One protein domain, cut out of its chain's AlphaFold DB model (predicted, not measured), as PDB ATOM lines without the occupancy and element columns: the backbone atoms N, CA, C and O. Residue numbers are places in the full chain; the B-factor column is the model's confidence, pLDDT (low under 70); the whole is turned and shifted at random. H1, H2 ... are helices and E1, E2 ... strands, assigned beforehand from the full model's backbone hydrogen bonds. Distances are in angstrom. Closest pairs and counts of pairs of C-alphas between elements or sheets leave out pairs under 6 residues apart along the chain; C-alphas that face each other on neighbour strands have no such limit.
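What this domain is: This is residues 93 to 160 of the 172 residues of an uncharacterized protein of Paroedura picta (UniProt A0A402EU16). The model is a flat, open frame with few contacts across it: H1 makes one side, H3 the opposite side, H2 runs between them along one edge, and E1 with residues 103 to 110 runs along the other edge. E2 folds back beside H1 toward the inside of the frame, H2 and H3 meet in a narrow V, and residues 157 to 160 run from H3 toward E1. The printed part has 68 residues, with three named helices and two named strands in the order E1, H1, E2, H2, H3; no two strands pair, and the class is mostly helix. The whole is loose, with a radius of gyration of the C-alphas of 14.0 A, and spans 38 by 30 by 15 A.

How they stand to each other: The longest helix, H1, residues 111 to 123, touches no helix. Between H1 and E2, residues 128 to 131, 7 pairs of C-alphas are within 8 A, the closest being those of Gly 121 and Ile 129 at 5.8 A. H2, residues 135 to 144, follows E2 after a tight link; the closest C-alphas of the two, those of Phe 130 and Lys 136, are 6.1 A apart. H2 is close to H3, residues 147 to 156, but not clearly touching it, with the closest C-alphas, those of Asp 142 and Val 150, 6.0 A apart. Their lines stand at a steep tilt of 37 degrees, only just more than shallow, and they run opposite ways. E1, residues 99 to 102, is apart from E2 and from the three helices. E1 and E2 pair with no named strand. In H1, H2 and H3 every O i to N i+4 pair is within hydrogen-bond range.

Where its parts are: H1 has 13 residues and is 18.1 A long, from C-alpha 111 at (15.116, 52.885, -9.267) to C-alpha 123. E1 begins at C-alpha 99 at (5.439, 50.411, 0.963) and is 9.2 A long. E2 is 9.9 A long. H2 is 14.3 A long and H3 14.4 A, with C-alpha 156 at (16.200, 33.157, 7.170).

The domain as a whole: The two C-alphas farthest apart, those of Leu 123 and Arg 148, are 38.2 A from each other, while the first and last printed C-alphas, those of Ile 93 and Lys 160, are 13.6 A apart. The printed part has no cut. The links H1 to E2, E2 to H2 and H2 to H3 are tight, and E1 to H1 is short. The mean pLDDT of the printed part is 75.5; 29 residues are under 70, among them 95 to 107 and 153 to 160.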
ATOM      1  N   ILE A  93      12.434  46.889  -5.946       72.25
ATOM      2  CA  ILE A  93      12.740  48.276  -6.280       72.25
ATOM      3  C   ILE A  93      11.895  49.154  -5.364       72.25
ATOM      4  O   ILE A  93      10.698  48.894  -5.195       72.25
ATOM      5  N   ASN A  94      12.490  50.202  -4.803       71.31
ATOM      6  CA  ASN A  94      11.790  51.220  -4.028       71.31
ATOM      7  C   ASN A  94      11.004  52.172  -4.949       71.31
ATOM      8  O   ASN A  94      11.276  53.360  -5.054       71.31
ATOM      9  N   SER A  95      10.039  51.637  -5.697       66.62
ATOM     10  CA  SER A  95       9.350  52.369  -6.764       66.62
ATOM     11  C   SER A  95       8.124  53.163  -6.288       66.62
ATOM     12  O   SER A  95       7.279  53.508  -7.107       66.62
ATOM     13  N   GLY A  96       7.929  53.349  -4.977       65.19
ATOM     14  CA  GLY A  96       6.745  54.007  -4.389       65.19
ATOM     15  C   GLY A  96       5.417  53.230  -4.502       65.19
ATOM     16  O   GLY A  96       4.459  53.540  -3.801       65.19
ATOM     17  N   PHE A  97       5.360  52.187  -5.338       65.75
ATOM     18  CA  PHE A  97       4.206  51.289  -5.501       65.75
ATOM     19  C   PHE A  97       4.070  50.240  -4.383       65.75
ATOM     20  O   PHE A  97       2.978  49.730  -4.150       65.75
ATOM     21  N   VAL A  98       5.168  49.905  -3.701       60.97
ATOM     22  CA  VAL A  98       5.211  48.949  -2.583       60.97
ATOM     23  C   VAL A  98       5.749  49.693  -1.368       60.97
ATOM     24  O   VAL A  98       6.847  50.240  -1.434       60.97
ATOM     25  N   LYS A  99       4.988  49.741  -0.265       61.47
ATOM     26  CA  LYS A  99       5.439  50.411   0.963       61.47
ATOM     27  C   LYS A  99       6.386  49.496   1.747       61.47
ATOM     28  O   LYS A  99       6.072  48.333   1.987       61.47
ATOM     29  N   ASN A 100       7.540  50.045   2.130       61.19
ATOM     30  CA  ASN A 100       8.538  49.452   3.031       61.19
ATOM     31  C   ASN A 100       8.966  48.000   2.724       61.19
ATOM     32  O   ASN A 100       8.955  47.157   3.631       61.19
ATOM     33  N   PRO A 101       9.384  47.669   1.483       61.91
ATOM     34  CA  PRO A 101       9.983  46.368   1.215       61.91
ATOM     35  C   PRO A 101      11.264  46.224   2.046       61.91
ATOM     36  O   PRO A 101      12.264  46.893   1.792       61.91
ATOM     37  N   SER A 102      11.235  45.358   3.058       58.59
ATOM     38  CA  SER A 102      12.386  45.097   3.923       58.59
ATOM     39  C   SER A 102      12.744  43.618   3.886       58.59
ATOM     40  O   SER A 102      11.893  42.731   4.003       58.59
ATOM     41  N   SER A 103      14.034  43.349   3.700       64.56
ATOM     42  CA  SER A 103      14.609  42.018   3.846       64.56
ATOM     43  C   SER A 103      15.822  42.091   4.760       64.56
ATOM     44  O   SER A 103      16.494  43.120   4.837       64.56
ATOM     45  N   ARG A 104      16.105  40.998   5.472       63.34
ATOM     46  CA  ARG A 104      17.185  40.968   6.466       63.34
ATOM     47  C   ARG A 104      18.585  41.007   5.841       63.34
ATOM     48  O   ARG A 104      19.528  41.404   6.513       63.34
ATOM     49  N   LEU A 105      18.719  40.563   4.594       64.12
ATOM     50  CA  LEU A 105      20.011  40.384   3.922       64.12
ATOM     51  C   LEU A 105      20.194  41.299   2.704       64.12
ATOM     52  O   LEU A 105      21.311  41.427   2.215       64.12
ATOM     53  N   MET A 106      19.126  41.913   2.189       67.38
ATOM     54  CA  MET A 106      19.159  42.689   0.943       67.38
ATOM     55  C   MET A 106      18.214  43.904   1.039       67.38
ATOM     56  O   MET A 106      16.990  43.721   1.004       67.38
ATOM     57  N   PRO A 107      18.729  45.137   1.182       69.75
ATOM     58  CA  PRO A 107      17.889  46.330   1.166       69.75
ATOM     59  C   PRO A 107      17.225  46.517  -0.210       69.75
ATOM     60  O   PRO A 107      17.710  45.970  -1.209       69.75
ATOM     61  N   PRO A 108      16.099  47.247  -0.279       74.44
ATOM     62  CA  PRO A 108      15.488  47.590  -1.554       74.44
ATOM     63  C   PRO A 108      16.437  48.449  -2.391       74.44
ATOM     64  O   PRO A 108      17.212  49.237  -1.852       74.44
ATOM     65  N   LEU A 109      16.384  48.264  -3.708       78.50
ATOM     66  CA  LEU A 109      17.214  49.014  -4.642       78.50
ATOM     67  C   LEU A 109      16.534  50.307  -5.072       78.50
ATOM     68  O   LEU A 109      15.319  50.330  -5.303       78.50
ATOM     69  N   GLU A 110      17.340  51.344  -5.265       82.56
ATOM     70  CA  GLU A 110      16.867  52.603  -5.825       82.56
ATOM     71  C   GLU A 110      16.611  52.463  -7.339       82.56
ATOM     72  O   GLU A 110      17.401  51.821  -8.051       82.56
ATOM     73  N   PRO A 111      15.497  53.017  -7.861       85.06
ATOM     74  CA  PRO A 111      15.116  52.885  -9.267       85.06
ATOM     75  C   PRO A 111      16.202  53.330 -10.253       85.06
ATOM     76  O   PRO A 111      16.381  52.693 -11.292       85.06
ATOM     77  N   GLU A 112      16.942  54.390  -9.929       87.81
ATOM     78  CA  GLU A 112      17.998  54.963 -10.767       87.81
ATOM     79  C   GLU A 112      19.174  53.992 -10.922       87.81
ATOM     80  O   GLU A 112      19.711  53.818 -12.020       87.81
ATOM     81  N   GLU A 113      19.550  53.309  -9.837       86.50
ATOM     82  CA  GLU A 113      20.614  52.308  -9.862       86.50
ATOM     83  C   GLU A 113      20.194  51.088 -10.686       86.50
ATOM     84  O   GLU A 113      20.960  50.599 -11.524       86.50
ATOM     85  N   VAL A 114      18.949  50.631 -10.506       88.88
ATOM     86  CA  VAL A 114      18.391  49.528 -11.298       88.88
ATOM     87  C   VAL A 114      18.379  49.891 -12.777       88.88
ATOM     88  O   VAL A 114      18.851  49.107 -13.599       88.88
ATOM     89  N   ALA A 115      17.891  51.082 -13.124       91.62
ATOM     90  CA  ALA A 115      17.853  51.555 -14.500       91.62
ATOM     91  C   ALA A 115      19.255  51.589 -15.118       91.62
ATOM     92  O   ALA A 115      19.437  51.099 -16.233       91.62
ATOM     93  N   LYS A 116      20.264  52.076 -14.386       92.81
ATOM     94  CA  LYS A 116      21.655  52.106 -14.855       92.81
ATOM     95  C   LYS A 116      22.187  50.704 -15.164       92.81
ATOM     96  O   LYS A 116      22.713  50.489 -16.254       92.81
ATOM     97  N   GLN A 117      22.012  49.743 -14.253       90.81
ATOM     98  CA  GLN A 117      22.465  48.358 -14.457       90.81
ATOM     99  C   GLN A 117      21.716  47.665 -15.605       90.81
ATOM    100  O   GLN A 117      22.302  46.894 -16.367       90.81
ATOM    101  N   VAL A 118      20.419  47.951 -15.749       92.25
ATOM    102  CA  VAL A 118      19.606  47.458 -16.865       92.25
ATOM    103  C   VAL A 118      20.109  48.008 -18.188       92.25
ATOM    104  O   VAL A 118      20.358  47.231 -19.106       92.25
ATOM    105  N   MET A 119      20.308  49.321 -18.281       94.88
ATOM    106  CA  MET A 119      20.811  49.962 -19.493       94.88
ATOM    107  C   MET A 119      22.205  49.459 -19.855       94.88
ATOM    108  O   MET A 119      22.442  49.125 -21.010       94.88
ATOM    109  N   GLU A 120      23.103  49.318 -18.880       94.56
ATOM    110  CA  GLU A 120      24.415  48.710 -19.102       94.56
ATOM    111  C   GLU A 120      24.279  47.284 -19.650       94.56
ATOM    112  O   GLU A 120      24.929  46.927 -20.631       94.56
ATOM    113  N   GLY A 121      23.407  46.465 -19.059       92.12
ATOM    114  CA  GLY A 121      23.169  45.102 -19.519       92.12
ATOM    115  C   GLY A 121      22.610  45.029 -20.942       92.12
ATOM    116  O   GLY A 121      23.043  44.177 -21.712       92.12
ATOM    117  N   ILE A 122      21.702  45.938 -21.306       93.81
ATOM    118  CA  ILE A 122      21.138  46.028 -22.660       93.81
ATOM    119  C   ILE A 122      22.219  46.462 -23.655       93.81
ATOM    120  O   ILE A 122      22.419  45.796 -24.665       93.81
ATOM    121  N   LEU A 123      22.955  47.536 -23.355       94.69
ATOM    122  CA  LEU A 123      24.010  48.065 -24.231       94.69
ATOM    123  C   LEU A 123      25.173  47.081 -24.410       94.69
ATOM    124  O   LEU A 123      25.824  47.072 -25.451       94.69
ATOM    125  N   THR A 124      25.420  46.231 -23.412       93.38
ATOM    126  CA  THR A 124      26.429  45.163 -23.467       93.38
ATOM    127  C   THR A 124      25.868  43.822 -23.936       93.38
ATOM    128  O   THR A 124      26.568  42.814 -23.857       93.38
ATOM    129  N   ASN A 125      24.631  43.788 -24.447       92.75
ATOM    130  CA  ASN A 125      24.019  42.592 -25.026       92.75
ATOM    131  C   ASN A 125      23.992  41.384 -24.069       92.75
ATOM    132  O   ASN A 125      24.129  40.222 -24.465       92.75
ATOM    133  N   ARG A 126      23.817  41.641 -22.767       90.50
ATOM    134  CA  ARG A 126      23.656  40.578 -21.771       90.50
ATOM    135  C   ARG A 126      22.276  39.950 -21.935       90.50
ATOM    136  O   ARG A 126      21.257  40.616 -21.761       90.50
ATOM    137  N   ARG A 127      22.245  38.638 -22.187       88.25
ATOM    138  CA  ARG A 127      20.996  37.857 -22.270       88.25
ATOM    139  C   ARG A 127      20.198  37.879 -20.962       88.25
ATOM    140  O   ARG A 127      18.979  37.973 -20.991       88.25
ATOM    141  N   MET A 128      20.874  37.831 -19.815       88.44
ATOM    142  CA  MET A 128      20.253  37.870 -18.487       88.44
ATOM    143  C   MET A 128      20.863  38.994 -17.653       88.44
ATOM    144  O   MET A 128      22.077  39.017 -17.436       88.44
ATOM    145  N   ILE A 129      20.022  39.898 -17.153       91.12
ATOM    146  CA  ILE A 129      20.422  41.047 -16.339       91.12
ATOM    147  C   ILE A 129      19.813  40.883 -14.948       91.12
ATOM    148  O   ILE A 129      18.622  41.111 -14.742       91.12
ATOM    149  N   PHE A 130      20.638  40.462 -13.994       86.62
ATOM    150  CA  PHE A 130      20.254  40.315 -12.594       86.62
ATOM    151  C   PHE A 130      20.594  41.589 -11.825       86.62
ATOM    152  O   PHE A 130      21.739  42.033 -11.876       86.62
ATOM    153  N   VAL A 131      19.623  42.150 -11.104       85.88
ATOM    154  CA  VAL A 131      19.812  43.391 -10.335       85.88
ATOM    155  C   VAL A 131      19.348  43.157  -8.893       85.88
ATOM    156  O   VAL A 131      18.156  42.977  -8.694       85.88
ATOM    157  N   PRO A 132      20.225  43.119  -7.877       81.69
ATOM    158  CA  PRO A 132      21.671  43.253  -7.978       81.69
ATOM    159  C   PRO A 132      22.315  41.978  -8.566       81.69
ATOM    160  O   PRO A 132      21.707  40.902  -8.510       81.69
ATOM    161  N   PRO A 133      23.566  42.037  -9.065       80.44
ATOM    162  CA  PRO A 133      24.239  40.895  -9.699       80.44
ATOM    163  C   PRO A 133      24.358  39.654  -8.803       80.44
ATOM    164  O   PRO A 133      24.389  38.531  -9.308       80.44
ATOM    165  N   LEU A 134      24.356  39.834  -7.475       76.94
ATOM    166  CA  LEU A 134      24.368  38.748  -6.487       76.94
ATOM    167  C   LEU A 134      23.166  37.799  -6.632       76.94
ATOM    168  O   LEU A 134      23.261  36.621  -6.286       76.94
ATOM    169  N   LEU A 135      22.052  38.257  -7.218       74.88
ATOM    170  CA  LEU A 135      20.924  37.379  -7.527       74.88
ATOM    171  C   LEU A 135      21.279  36.244  -8.475       74.88
ATOM    172  O   LEU A 135      20.652  35.189  -8.400       74.88
ATOM    173  N   LYS A 136      22.284  36.427  -9.334       76.50
ATOM    174  CA  LYS A 136      22.771  35.349 -10.191       76.50
ATOM    175  C   LYS A 136      23.209  34.150  -9.346       76.50
ATOM    176  O   LYS A 136      22.907  33.022  -9.710       76.50
ATOM    177  N   VAL A 137      23.847  34.387  -8.197       76.75
ATOM    178  CA  VAL A 137      24.258  33.331  -7.259       76.75
ATOM    179  C   VAL A 137      23.041  32.695  -6.593       76.75
ATOM    180  O   VAL A 137      22.968  31.474  -6.532       76.75
ATOM    181  N   SER A 138      22.051  33.487  -6.169       68.50
ATOM    182  CA  SER A 138      20.804  32.957  -5.586       68.50
ATOM    183  C   SER A 138      20.064  32.028  -6.547       68.50
ATOM    184  O   SER A 138      19.667  30.943  -6.144       68.50
ATOM    185  N   VAL A 139      19.914  32.414  -7.817       68.69
ATOM    186  CA  VAL A 139      19.225  31.580  -8.818       68.69
ATOM    187  C   VAL A 139      20.008  30.295  -9.102       68.69
ATOM    188  O   VAL A 139      19.411  29.244  -9.322       68.69
ATOM    189  N   MET A 140      21.342  30.349  -9.059       71.94
ATOM    190  CA  MET A 140      22.172  29.146  -9.170       71.94
ATOM    191  C   MET A 140      22.009  28.243  -7.942       71.94
ATOM    192  O   MET A 140      21.824  27.040  -8.097       71.94
ATOM    193  N   LEU A 141      22.009  28.806  -6.731       68.25
ATOM    194  CA  LEU A 141      21.789  28.058  -5.490       68.25
ATOM    195  C   LEU A 141      20.425  27.364  -5.476       68.25
ATOM    196  O   LEU A 141      20.368  26.190  -5.129       68.25
ATOM    197  N   ASP A 142      19.360  28.033  -5.924       66.06
ATOM    198  CA  ASP A 142      18.019  27.438  -6.031       66.06
ATOM    199  C   ASP A 142      17.988  26.220  -6.977       66.06
ATOM    200  O   ASP A 142      17.164  25.324  -6.807       66.06
ATOM    201  N   ARG A 143      18.904  26.153  -7.954       67.62
ATOM    202  CA  ARG A 143      19.023  25.028  -8.895       67.62
ATOM    203  C   ARG A 143      19.853  23.859  -8.356       67.62
ATOM    204  O   ARG A 143      19.619  22.725  -8.766       67.62
ATOM    205  N   PHE A 144      20.818  24.116  -7.472       74.00
ATOM    206  CA  PHE A 144      21.700  23.084  -6.906       74.00
ATOM    207  C   PHE A 144      21.240  22.566  -5.538       74.00
ATOM    208  O   PHE A 144      21.570  21.441  -5.164       74.00
ATOM    209  N   LEU A 145      20.495  23.367  -4.775       73.12
ATOM    210  CA  LEU A 145      20.051  23.008  -3.435       73.12
ATOM    211  C   LEU A 145      18.710  22.255  -3.467       73.12
ATOM    212  O   LEU A 145      17.787  22.651  -4.178       73.12
ATOM    213  N   PRO A 146      18.533  21.210  -2.637       77.06
ATOM    214  CA  PRO A 146      17.231  20.582  -2.447       77.06
ATOM    215  C   PRO A 146      16.188  21.594  -1.953       77.06
ATOM    216  O   PRO A 146      16.499  22.458  -1.130       77.06
ATOM    217  N   ALA A 147      14.922  21.421  -2.350       69.88
ATOM    218  CA  ALA A 147      13.817  22.336  -2.019       69.88
ATOM    219  C   ALA A 147      13.712  22.690  -0.519       69.88
ATOM    220  O   ALA A 147      13.322  23.798  -0.154       69.88
ATOM    221  N   ARG A 148      14.104  21.766   0.370       74.44
ATOM    222  CA  ARG A 148      14.133  21.985   1.825       74.44
ATOM    223  C   ARG A 148      15.209  22.986   2.260       74.44
ATOM    224  O   ARG A 148      14.937  23.821   3.119       74.44
ATOM    225  N   ALA A 149      16.401  22.918   1.671       74.25
ATOM    226  CA  ALA A 149      17.502  23.838   1.960       74.25
ATOM    227  C   ALA A 149      17.193  25.241   1.424       74.25
ATOM    228  O   ALA A 149      17.373  26.226   2.135       74.25
ATOM    229  N   VAL A 150      16.617  25.311   0.220       69.31
ATOM    230  CA  VAL A 150      16.092  26.549  -0.369       69.31
ATOM    231  C   VAL A 150      15.037  27.172   0.549       69.31
ATOM    232  O   VAL A 150      15.174  28.319   0.970       69.31
ATOM    233  N   ALA A 151      14.025  26.407   0.968       68.75
ATOM    234  CA  ALA A 151      12.987  26.896   1.876       68.75
ATOM    235  C   ALA A 151      13.550  27.388   3.225       68.75
ATOM    236  O   ALA A 151      13.068  28.386   3.762       68.75
ATOM    237  N   ALA A 152      14.576  26.730   3.771       73.69
ATOM    238  CA  ALA A 152      15.259  27.180   4.983       73.69
ATOM    239  C   ALA A 152      16.016  28.506   4.765       73.69
ATOM    240  O   ALA A 152      15.904  29.416   5.588       73.69
ATOM    241  N   LEU A 153      16.708  28.655   3.632       68.94
ATOM    242  CA  LEU A 153      17.413  29.880   3.241       68.94
ATOM    243  C   LEU A 153      16.448  31.069   3.079       68.94
ATOM    244  O   LEU A 153      16.705  32.170   3.572       68.94
ATOM    245  N   TRP A 154      15.298  30.846   2.439       66.00
ATOM    246  CA  TRP A 154      14.254  31.865   2.295       66.00
ATOM    247  C   TRP A 154      13.588  32.208   3.636       66.00
ATOM    248  O   TRP A 154      13.278  33.375   3.882       66.00
ATOM    249  N   ARG A 155      13.442  31.243   4.557       65.06
ATOM    250  CA  ARG A 155      12.950  31.504   5.926       65.06
ATOM    251  C   ARG A 155      13.895  32.395   6.733       65.06
ATOM    252  O   ARG A 155      13.420  33.235   7.497       65.06
ATOM    253  N   LEU A 156      15.210  32.266   6.544       63.88
ATOM    254  CA  LEU A 156      16.200  33.157   7.170       63.88
ATOM    255  C   LEU A 156      16.090  34.602   6.662       63.88
ATOM    256  O   LEU A 156      16.366  35.541   7.415       63.88
ATOM    257  N   ASN A 157      15.638  34.781   5.417       55.72
ATOM    258  CA  ASN A 157      15.543  36.078   4.752       55.72
ATOM    259  C   ASN A 157      14.369  36.967   5.214       55.72
ATOM    260  O   ASN A 157      14.399  38.154   4.894       55.72
ATOM    261  N   LYS A 158      13.381  36.443   5.974       54.59
ATOM    262  CA  LYS A 158      12.203  37.164   6.532       54.59
ATOM    263  C   LYS A 158      11.768  38.384   5.692       54.59
ATOM    264  O   LYS A 158      11.811  39.517   6.167       54.59
ATOM    265  N   LEU A 159      11.374  38.146   4.442       59.19
ATOM    266  CA  LEU A 159      10.855  39.191   3.556       59.19
ATOM    267  C   LEU A 159       9.512  39.708   4.091       59.19
ATOM    268  O   LEU A 159       8.593  38.913   4.291       59.19
ATOM    269  N   LYS A 160       9.400  41.018   4.325       54.00
ATOM    270  CA  LYS A 160       8.145  41.681   4.711       54.00
ATOM    271  C   LYS A 160       7.670  42.603   3.590       54.00
ATOM    272  O   LYS A 160       8.463  43.366   3.040       54.00
TER     273      LYS A 160